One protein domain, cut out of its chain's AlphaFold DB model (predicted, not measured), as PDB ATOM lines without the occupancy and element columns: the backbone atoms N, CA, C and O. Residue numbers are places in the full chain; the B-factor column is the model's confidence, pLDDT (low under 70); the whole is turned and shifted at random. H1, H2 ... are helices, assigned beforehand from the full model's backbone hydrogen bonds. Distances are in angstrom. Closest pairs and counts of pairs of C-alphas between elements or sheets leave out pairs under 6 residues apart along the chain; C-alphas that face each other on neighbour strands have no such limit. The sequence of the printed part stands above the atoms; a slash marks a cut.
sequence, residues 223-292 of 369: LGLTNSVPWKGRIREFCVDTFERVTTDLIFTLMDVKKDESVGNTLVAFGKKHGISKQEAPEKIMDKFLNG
ATOM      1  N   LEU A 223     -38.491  35.237 -15.812       94.31
ATOM      2  CA  LEU A 223     -38.992  36.172 -16.830       94.31
ATOM      3  C   LEU A 223     -38.436  35.847 -18.227       94.31
ATOM      4  O   LEU A 223     -39.151  35.992 -19.218       94.31
ATOM      5  N   GLY A 224     -37.194  35.357 -18.294       94.44
ATOM      6  CA  GLY A 224     -36.593  34.837 -19.521       94.44
ATOM      7  C   GLY A 224     -37.220  33.517 -19.971       94.44
ATOM      8  O   GLY A 224     -37.595  33.386 -21.131       94.44
ATOM      9  N   LEU A 225     -37.390  32.548 -19.062       95.00
ATOM     10  CA  LEU A 225     -37.944  31.215 -19.375       95.00
ATOM     11  C   LEU A 225     -39.388  31.277 -19.884       95.00
ATOM     12  O   LEU A 225     -39.840  30.404 -20.619       95.00
ATOM     13  N   THR A 226     -40.121  32.302 -19.468       93.88
ATOM     14  CA  THR A 226     -41.513  32.543 -19.847       93.88
ATOM     15  C   THR A 226     -41.665  33.440 -21.077       93.88
ATOM     16  O   THR A 226     -42.797  33.671 -21.502       93.88
ATOM     17  N   ASN A 227     -40.559  33.931 -21.656       92.31
ATOM     18  CA  ASN A 227     -40.538  34.943 -22.718       92.31
ATOM     19  C   ASN A 227     -41.304  36.233 -22.357       92.31
ATOM     20  O   ASN A 227     -41.807  36.937 -23.236       92.31
ATOM     21  N   SER A 228     -41.402  36.567 -21.068       92.69
ATOM     22  CA  SER A 228     -41.977  37.834 -20.606       92.69
ATOM     23  C   SER A 228     -41.004  38.992 -20.801       92.69
ATOM     24  O   SER A 228     -41.396  40.070 -21.241       92.69
ATOM     25  N   VAL A 229     -39.720  38.773 -20.515       91.44
ATOM     26  CA  VAL A 229     -38.656  39.756 -20.750       91.44
ATOM     27  C   VAL A 229     -37.522  39.053 -21.493       91.44
ATOM     28  O   VAL A 229     -37.100  37.980 -21.065       91.44
ATOM     29  N   PRO A 230     -37.013  39.606 -22.608       88.94
ATOM     30  CA  PRO A 230     -35.950  38.955 -23.359       88.94
ATOM     31  C   PRO A 230     -34.644  38.933 -22.559       88.94
ATOM     32  O   PRO A 230     -34.205  39.957 -22.018       88.94
ATOM     33  N   TRP A 231     -33.983  37.775 -22.539       90.19
ATOM     34  CA  TRP A 231     -32.662  37.635 -21.935       90.19
ATOM     35  C   TRP A 231     -31.620  38.427 -22.733       90.19
ATOM     36  O   TRP A 231     -31.372  38.151 -23.904       90.19
ATOM     37  N   LYS A 232     -30.986  39.412 -22.091       85.00
ATOM     38  CA  LYS A 232     -29.978  40.287 -22.722       85.00
ATOM     39  C   LYS A 232     -28.535  39.791 -22.547       85.00
ATOM     40  O   LYS A 232     -27.625  40.321 -23.179       85.00
ATOM     41  N   GLY A 233     -28.310  38.826 -21.651       87.62
ATOM     42  CA  GLY A 233     -26.988  38.282 -21.338       87.62
ATOM     43  C   GLY A 233     -26.553  37.167 -22.290       87.62
ATOM     44  O   GLY A 233     -27.180  36.897 -23.315       87.62
ATOM     45  N   ARG A 234     -25.487  36.445 -21.932       91.88
ATOM     46  CA  ARG A 234     -25.057  35.280 -22.722       91.88
ATOM     47  C   ARG A 234     -25.987  34.101 -22.455       91.88
ATOM     48  O   ARG A 234     -26.301  33.820 -21.302       91.88
ATOM     49  N   ILE A 235     -26.333  33.338 -23.492       93.19
ATOM     50  CA  ILE A 235     -27.200  32.150 -23.354       93.19
ATOM     51  C   ILE A 235     -26.639  31.113 -22.369       93.19
ATOM     52  O   ILE A 235     -27.367  30.442 -21.646       93.19
ATOM     53  N   ARG A 236     -25.306  31.025 -22.275       93.69
ATOM     54  CA  ARG A 236     -24.633  30.158 -21.305       93.69
ATOM     55  C   ARG A 236     -24.910  30.566 -19.858       93.69
ATOM     56  O   ARG A 236     -24.987  29.682 -19.018       93.69
ATOM     57  N   GLU A 237     -24.994  31.861 -19.565       93.12
ATOM     58  CA  GLU A 237     -25.326  32.351 -18.218       93.12
ATOM     59  C   GLU A 237     -26.774  32.006 -17.898       93.12
ATOM     60  O   GLU A 237     -27.022  31.387 -16.877       93.12
ATOM     61  N   PHE A 238     -27.688  32.247 -18.843       94.38
ATOM     62  CA  PHE A 238     -29.095  31.887 -18.681       94.38
ATOM     63  C   PHE A 238     -29.288  30.401 -18.344       94.38
ATOM     64  O   PHE A 238     -30.026  30.037 -17.427       94.38
ATOM     65  N   CYS A 239     -28.572  29.534 -19.060       95.06
ATOM     66  CA  CYS A 239     -28.592  28.101 -18.811       95.06
ATOM     67  C   CYS A 239     -27.989  27.737 -17.450       95.06
ATOM     68  O   CYS A 239     -28.562  26.916 -16.743       95.06
ATOM     69  N   VAL A 240     -26.866  28.341 -17.056       93.56
ATOM     70  CA  VAL A 240     -26.260  28.075 -15.743       93.56
ATOM     71  C   VAL A 240     -27.192  28.515 -14.615       93.56
ATOM     72  O   VAL A 240     -27.475  27.698 -13.746       93.56
ATOM     73  N   ASP A 241     -27.750  29.723 -14.693       93.12
ATOM     74  CA  ASP A 241     -28.694  30.258 -13.708       93.12
ATOM     75  C   ASP A 241     -29.943  29.370 -13.578       93.12
ATOM     76  O   ASP A 241     -30.457  29.164 -12.481       93.12
ATOM     77  N   THR A 242     -30.415  28.794 -14.691       95.19
ATOM     78  CA  THR A 242     -31.527  27.829 -14.676       95.19
ATOM     79  C   THR A 242     -31.135  26.558 -13.924       95.19
ATOM     80  O   THR A 242     -31.863  26.117 -13.041       95.19
ATOM     81  N   PHE A 243     -29.974  25.971 -14.238       94.00
ATOM     82  CA  PHE A 243     -29.510  24.723 -13.619       94.00
ATOM     83  C   PHE A 243     -29.193  24.879 -12.134       94.00
ATOM     84  O   PHE A 243     -29.422  23.944 -11.374       94.00
ATOM     85  N   GLU A 244     -28.688  26.038 -11.714       92.44
ATOM     86  CA  GLU A 244     -28.446  26.340 -10.299       92.44
ATOM     87  C   GLU A 244     -29.741  26.360  -9.479       92.44
ATOM     88  O   GLU A 244     -29.710  26.102  -8.278       92.44
ATOM     89  N   ARG A 245     -30.886  26.604 -10.128       94.38
ATOM     90  CA  ARG A 245     -32.207  26.523  -9.502       94.38
ATOM     91  C   ARG A 245     -32.833  25.135  -9.579       94.38
ATOM     92  O   ARG A 245     -33.814  24.910  -8.886       94.38
ATOM     93  N   VAL A 246     -32.338  24.204 -10.391       94.44
ATOM     94  CA  VAL A 246     -32.973  22.882 -10.510       94.44
ATOM     95  C   VAL A 246     -32.821  22.097  -9.206       94.44
ATOM     96  O   VAL A 246     -31.714  21.894  -8.711       94.44
ATOM     97  N   THR A 247     -33.942  21.610  -8.675       92.00
ATOM     98  CA  THR A 247     -33.983  20.821  -7.431       92.00
ATOM     99  C   THR A 247     -34.137  19.322  -7.681       92.00
ATOM    100  O   THR A 247     -33.687  18.517  -6.864       92.00
ATOM    101  N   THR A 248     -34.727  18.930  -8.815       90.00
ATOM    102  CA  THR A 248     -34.978  17.528  -9.174       90.00
ATOM    103  C   THR A 248     -34.002  17.004 -10.221       90.00
ATOM    104  O   THR A 248     -33.539  17.719 -11.106       90.00
ATOM    105  N   ASP A 249     -33.721  15.702 -10.171       92.06
ATOM    106  CA  ASP A 249     -32.766  15.073 -11.092       92.06
ATOM    107  C   ASP A 249     -33.358  14.769 -12.485       92.06
ATOM    108  O   ASP A 249     -32.641  14.293 -13.370       92.06
ATOM    109  N   LEU A 250     -34.643  15.080 -12.711       92.44
ATOM    110  CA  LEU A 250     -35.359  14.812 -13.964       92.44
ATOM    111  C   LEU A 250     -34.636  15.396 -15.182       92.44
ATOM    112  O   LEU A 250     -34.521  14.721 -16.203       92.44
ATOM    113  N   ILE A 251     -34.098  16.615 -15.065       92.69
ATOM    114  CA  ILE A 251     -33.402  17.287 -16.170       92.69
ATOM    115  C   ILE A 251     -32.233  16.448 -16.711       92.69
ATOM    116  O   ILE A 251     -32.025  16.375 -17.920       92.69
ATOM    117  N   PHE A 252     -31.499  15.752 -15.835       93.12
ATOM    118  CA  PHE A 252     -30.358  14.925 -16.231       93.12
ATOM    119  C   PHE A 252     -30.817  13.658 -16.958       93.12
ATOM    120  O   PHE A 252     -30.189  13.251 -17.937       93.12
ATOM    121  N   THR A 253     -31.944  13.084 -16.527       92.56
ATOM    122  CA  THR A 253     -32.600  11.960 -17.205       92.56
ATOM    123  C   THR A 253     -33.096  12.365 -18.593       92.56
ATOM    124  O   THR A 253     -32.807  11.663 -19.559       92.56
ATOM    125  N   LEU A 254     -33.764  13.519 -18.722       92.75
ATOM    126  CA  LEU A 254     -34.242  14.048 -20.009       92.75
ATOM    127  C   LEU A 254     -33.096  14.318 -20.992       92.75
ATOM    128  O   LEU A 254     -33.229  14.119 -22.197       92.75
ATOM    129  N   MET A 255     -31.948  14.747 -20.475       92.56
ATOM    130  CA  MET A 255     -30.744  14.996 -21.262       92.56
ATOM    131  C   MET A 255     -29.953  13.729 -21.619       92.56
ATOM    132  O   MET A 255     -29.032  13.814 -22.439       92.56
ATOM    133  N   ASP A 256     -30.273  12.584 -21.006       92.75
ATOM    134  CA  ASP A 256     -29.496  11.337 -21.044       92.75
ATOM    135  C   ASP A 256     -28.018  11.549 -20.653       92.75
ATOM    136  O   ASP A 256     -27.070  11.112 -21.321       92.75
ATOM    137  N   VAL A 257     -27.810  12.281 -19.551       92.94
ATOM    138  CA  VAL A 257     -26.490  12.523 -18.959       92.94
ATOM    139  C   VAL A 257     -26.487  12.202 -17.471       92.94
ATOM    140  O   VAL A 257     -27.499  12.275 -16.782       92.94
ATOM    141  N   LYS A 258     -25.311  11.873 -16.935       90.56
ATOM    142  CA  LYS A 258     -25.147  11.726 -15.487       90.56
ATOM    143  C   LYS A 258     -25.068  13.100 -14.832       90.56
ATOM    144  O   LYS A 258     -24.396  13.985 -15.360       90.56
ATOM    145  N   LYS A 259     -25.692  13.230 -13.661       89.25
ATOM    146  CA  LYS A 259     -25.523  14.387 -12.782       89.25
ATOM    147  C   LYS A 259     -24.041  14.571 -12.442       89.25
ATOM    148  O   LYS A 259     -23.366  13.616 -12.053       89.25
ATOM    149  N   ASP A 260     -23.555  15.793 -12.608       90.31
ATOM    150  CA  ASP A 260     -22.200  16.228 -12.264       90.31
ATOM    151  C   ASP A 260     -22.302  17.431 -11.318       90.31
ATOM    152  O   ASP A 260     -23.277  18.181 -11.370       90.31
ATOM    153  N   GLU A 261     -21.301  17.625 -10.459       84.69
ATOM    154  CA  GLU A 261     -21.250  18.766  -9.533       84.69
ATOM    155  C   GLU A 261     -21.116  20.101 -10.275       84.69
ATOM    156  O   GLU A 261     -21.552  21.139  -9.785       84.69
ATOM    157  N   SER A 262     -20.507  20.099 -11.466       90.38
ATOM    158  CA  SER A 262     -20.371  21.299 -12.281       90.38
ATOM    159  C   SER A 262     -21.359  21.291 -13.439       90.38
ATOM    160  O   SER A 262     -21.228  20.493 -14.370       90.38
ATOM    161  N   VAL A 263     -22.242  22.294 -13.485       89.75
ATOM    162  CA  VAL A 263     -23.113  22.557 -14.648       89.75
ATOM    163  C   VAL A 263     -22.295  22.625 -15.943       89.75
ATOM    164  O   VAL A 263     -22.684  22.093 -16.979       89.75
ATOM    165  N   GLY A 264     -21.090  23.203 -15.888       89.81
ATOM    166  CA  GLY A 264     -20.187  23.264 -17.035       89.81
ATOM    167  C   GLY A 264     -19.753  21.894 -17.569       89.81
ATOM    168  O   GLY A 264     -19.579  21.755 -18.781       89.81
ATOM    169  N   ASN A 265     -19.585  20.894 -16.699       91.19
ATOM    170  CA  ASN A 265     -19.280  19.521 -17.103       91.19
ATOM    171  C   ASN A 265     -20.520  18.827 -17.666       91.19
ATOM    172  O   ASN A 265     -20.404  18.162 -18.695       91.19
ATOM    173  N   THR A 266     -21.691  19.042 -17.060       91.75
ATOM    174  CA  THR A 266     -22.980  18.541 -17.563       91.75
ATOM    175  C   THR A 266     -23.230  19.003 -18.997       91.75
ATOM    176  O   THR A 266     -23.518  18.186 -19.868       91.75
ATOM    177  N   LEU A 267     -23.006  20.288 -19.290       91.69
ATOM    178  CA  LEU A 267     -23.143  20.841 -20.644       91.69
ATOM    179  C   LEU A 267     -22.165  20.206 -21.643       91.69
ATOM    180  O   LEU A 267     -22.512  19.958 -22.794       91.69
ATOM    181  N   VAL A 268     -20.935  19.907 -21.212       92.25
ATOM    182  CA  VAL A 268     -19.952  19.206 -22.053       92.25
ATOM    183  C   VAL A 268     -20.356  17.748 -22.280       92.25
ATOM    184  O   VAL A 268     -20.149  17.230 -23.377       92.25
ATOM    185  N   ALA A 269     -20.904  17.077 -21.265       92.44
ATOM    186  CA  ALA A 269     -21.404  15.712 -21.382       92.44
ATOM    187  C   ALA A 269     -22.588  15.643 -22.351       92.44
ATOM    188  O   ALA A 269     -22.583  14.798 -23.243       92.44
ATOM    189  N   PHE A 270     -23.525  16.587 -22.240       93.56
ATOM    190  CA  PHE A 270     -24.646  16.740 -23.163       93.56
ATOM    191  C   PHE A 270     -24.160  16.977 -24.593       93.56
ATOM    192  O   PHE A 270     -24.544  16.245 -25.501       93.56
ATOM    193  N   GLY A 271     -23.213  17.906 -24.781       93.00
ATOM    194  CA  GLY A 271     -22.624  18.169 -26.094       93.00
ATOM    195  C   GLY A 271     -22.010  16.924 -26.737       93.00
ATOM    196  O   GLY A 271     -22.295  16.599 -27.887       93.00
ATOM    197  N   LYS A 272     -21.236  16.149 -25.967       93.00
ATOM    198  CA  LYS A 272     -20.651  14.882 -26.441       93.00
ATOM    199  C   LYS A 272     -21.698  13.820 -26.763       93.00
ATOM    200  O   LYS A 272     -21.488  13.048 -27.693       93.00
ATOM    201  N   LYS A 273     -22.770  13.744 -25.974       93.19
ATOM    202  CA  LYS A 273     -23.828  12.743 -26.127       93.19
ATOM    203  C   LYS A 273     -24.665  12.991 -27.383       93.19
ATOM    204  O   LYS A 273     -24.965  12.039 -28.093       93.19
ATOM    205  N   HIS A 274     -24.982  14.254 -27.660       92.00
ATOM    206  CA  HIS A 274     -25.853  14.671 -28.767       92.00
ATOM    207  C   HIS A 274     -25.088  15.154 -30.008       92.00
ATOM    208  O   HIS A 274     -25.700  15.595 -30.974       92.00
ATOM    209  N   GLY A 275     -23.753  15.072 -30.008       92.12
ATOM    210  CA  GLY A 275     -22.921  15.444 -31.159       92.12
ATOM    211  C   GLY A 275     -22.885  16.946 -31.463       92.12
ATOM    212  O   GLY A 275     -22.566  17.324 -32.586       92.12
ATOM    213  N   ILE A 276     -23.191  17.797 -30.480       94.38
ATOM    214  CA  ILE A 276     -23.229  19.261 -30.618       94.38
ATOM    215  C   ILE A 276     -22.026  19.918 -29.940       94.38
ATOM    216  O   ILE A 276     -21.420  19.369 -29.008       94.38
ATOM    217  N   SER A 277     -21.655  21.119 -30.388       90.06
ATOM    218  CA  SER A 277     -20.520  21.822 -29.797       90.06
ATOM    219  C   SER A 277     -20.815  22.278 -28.361       90.06
ATOM    220  O   SER A 277     -21.955  22.476 -27.941       90.06
ATOM    221  N   LYS A 278     -19.751  22.522 -27.584       83.94
ATOM    222  CA  LYS A 278     -19.869  23.069 -26.220       83.94
ATOM    223  C   LYS A 278     -20.571  24.440 -26.191       83.94
ATOM    224  O   LYS A 278     -21.102  24.816 -25.149       83.94
ATOM    225  N   GLN A 279     -20.497  25.200 -27.282       87.62
ATOM    226  CA  GLN A 279     -21.075  26.542 -27.374       87.62
ATOM    227  C   GLN A 279     -22.567  26.503 -27.718       87.62
ATOM    228  O   GLN A 279     -23.302  27.330 -27.193       87.62
ATOM    229  N   GLU A 280     -23.001  25.516 -28.503       92.50
ATOM    230  CA  GLU A 280     -24.406  25.322 -28.901       92.50
ATOM    231  C   GLU A 280     -25.223  24.565 -27.846       92.50
ATOM    232  O   GLU A 280     -26.442  24.699 -27.786       92.50
ATOM    233  N   ALA A 281     -24.572  23.772 -26.987       93.69
ATOM    234  CA  ALA A 281     -25.255  22.988 -25.957       93.69
ATOM    235  C   ALA A 281     -26.216  23.805 -25.063       93.69
ATOM    236  O   ALA A 281     -27.346  23.356 -24.885       93.69
ATOM    237  N   PRO A 282     -25.838  24.986 -24.524       95.06
ATOM    238  CA  PRO A 282     -26.758  25.811 -23.743       95.06
ATOM    239  C   PRO A 282     -27.977  26.273 -24.542       95.06
ATOM    240  O   PRO A 282     -29.079  26.234 -24.018       95.06
ATOM    241  N   GLU A 283     -27.791  26.680 -25.798       94.62
ATOM    242  CA  GLU A 283     -28.877  27.146 -26.667       94.62
ATOM    243  C   GLU A 283     -29.894  26.029 -26.902       94.62
ATOM    244  O   GLU A 283     -31.065  26.192 -26.585       94.62
ATOM    245  N   LYS A 284     -29.426  24.834 -27.285       94.44
ATOM    246  CA  LYS A 284     -30.298  23.666 -27.480       94.44
ATOM    247  C   LYS A 284     -31.055  23.244 -26.229       94.44
ATOM    248  O   LYS A 284     -32.151  22.714 -26.355       94.44
ATOM    249  N   ILE A 285     -30.475  23.431 -25.047       94.81
ATOM    250  CA  ILE A 285     -31.158  23.137 -23.784       94.81
ATOM    251  C   ILE A 285     -32.197  24.216 -23.478       94.81
ATOM    252  O   ILE A 285     -33.331  23.889 -23.142       94.81
ATOM    253  N   MET A 286     -31.839  25.493 -23.620       95.38
ATOM    254  CA  MET A 286     -32.775  26.587 -23.367       95.38
ATOM    255  C   MET A 286     -33.949  26.570 -24.346       95.38
ATOM    256  O   MET A 286     -35.073  26.795 -23.912       95.38
ATOM    257  N   ASP A 287     -33.738  26.193 -25.608       95.12
ATOM    258  CA  ASP A 287     -34.812  26.003 -26.591       95.12
ATOM    259  C   ASP A 287     -35.884  25.020 -26.090       95.12
ATOM    260  O   ASP A 287     -37.070  25.220 -26.345       95.12
ATOM    261  N   LYS A 288     -35.502  23.973 -25.341       95.38
ATOM    262  CA  LYS A 288     -36.454  23.003 -24.769       95.38
ATOM    263  C   LYS A 288     -37.367  23.640 -23.724       95.38
ATOM    264  O   LYS A 288     -38.554  23.329 -23.685       95.38
ATOM    265  N   PHE A 289     -36.830  24.550 -22.914       95.00
ATOM    266  CA  PHE A 289     -37.623  25.331 -21.964       95.00
ATOM    267  C   PHE A 289     -38.489  26.378 -22.672       95.00
ATOM    268  O   PHE A 289     -39.687  26.459 -22.412       95.00
ATOM    269  N   LEU A 290     -37.894  27.161 -23.577       93.88
ATOM    270  CA  LEU A 290     -38.547  28.297 -24.235       93.88
ATOM    271  C   LEU A 290     -39.686  27.865 -25.168       93.88
ATOM    272  O   LEU A 290     -40.687  28.569 -25.268       93.88
ATOM    273  N   ASN A 291     -39.561  26.695 -25.799       93.56
ATOM    274  CA  ASN A 291     -40.607  26.113 -26.644       93.56
ATOM    275  C   ASN A 291     -41.646  25.298 -25.854       93.56
ATOM    276  O   ASN A 291     -42.553  24.729 -26.454       93.56
ATOM    277  N   GLY A 292     -41.516  25.201 -24.525       91.62
ATOM    278  CA  GLY A 292     -42.450  24.457 -23.674       91.62
ATOM    279  C   GLY A 292     -42.375  22.932 -23.809       91.62
ATOM    280  O   GLY A 292     -43.272  22.242 -23.334       91.62
TER     281      GLY A 292
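What this domain is: This is residues 223 to 292 of the 369 residues of an uncharacterized protein of Tritrichomonas foetus (UniProt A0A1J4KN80). Three helices, H1, H3 and H4, are set crosswise to one another with their centres at the corners of a triangle; the short helix H2 lies off to one side on the loop from H1 to H3, and the opening stretch, residues 223 to 234, loops out at the end of the body away from H3. The printed part has 70 residues, with four named helices in the order H1, H2, H3, H4 and no named strand; the class is all helix. The whole is compact, with a radius of gyration of the C-alphas of 11.6 A, and its C-alphas span 31 by 26 by 20 A, a rounded outline.

Where its parts are: Start with H3, the longest helix, residues 263 to 274: find C-alpha 263 at (-23.113, 22.557, -14.648), from which it runs 16.4 A to C-alpha 274. Go back along the printed part to H1, residues 235 to 245, which begins with C-alpha 235 at (-27.200, 32.150, -23.354) and is 15.8 A long. Between them in sequence look for H2, residues 250 to 254, 6.2 A from first to last C-alpha. After H3 comes H4, residues 281 to 290, which runs 14.4 A and ends with C-alpha 290 at (-38.547, 28.297, -24.235).

How they stand to each other: H3 touches H1 with residues 263 to 264 alone; look at the C-alphas of Val 240 and Val 263, the closest, 6.4 A apart. These two helices run opposite ways at a steep tilt of 67 degrees. H3 touches H4 with residues 267 to 271 alone, closest at the C-alphas of Gly 271 and Ala 281, 5.5 A apart, and the two stand about perpendicular, at 88 degrees. H1 and H4 touch with 10 pairs of C-alphas within 8 A; the closest are those of Arg 236 and Pro 282, 5.4 A apart, and the helices run the same way at a steep tilt of 66 degrees. The helix packing is mostly crossed. H2 touches no helix: it is apart from H1 and H4, and only just apart from H3, with a closest distance between C-alphas of 8.3 A. In H2 and H3 every backbone O i to N i+4 pair is within hydrogen-bond range, in H1 6 of 7 and in H4 4 of 6.

The domain as a whole: The two C-alphas farthest apart are those of Ser 228 and Lys 272, at 31.9 A. The printed part has no cut. The link from H1 to H2 is tight, those from H2 to H3 and from H3 to H4 are short, and there is no long link. Residues 223 to 234 hold no named element, and their C-alphas lie 11 to 19 A from the mean of all C-alphas. The mean pLDDT of the printed part is 92.3, and no printed residue is under 70.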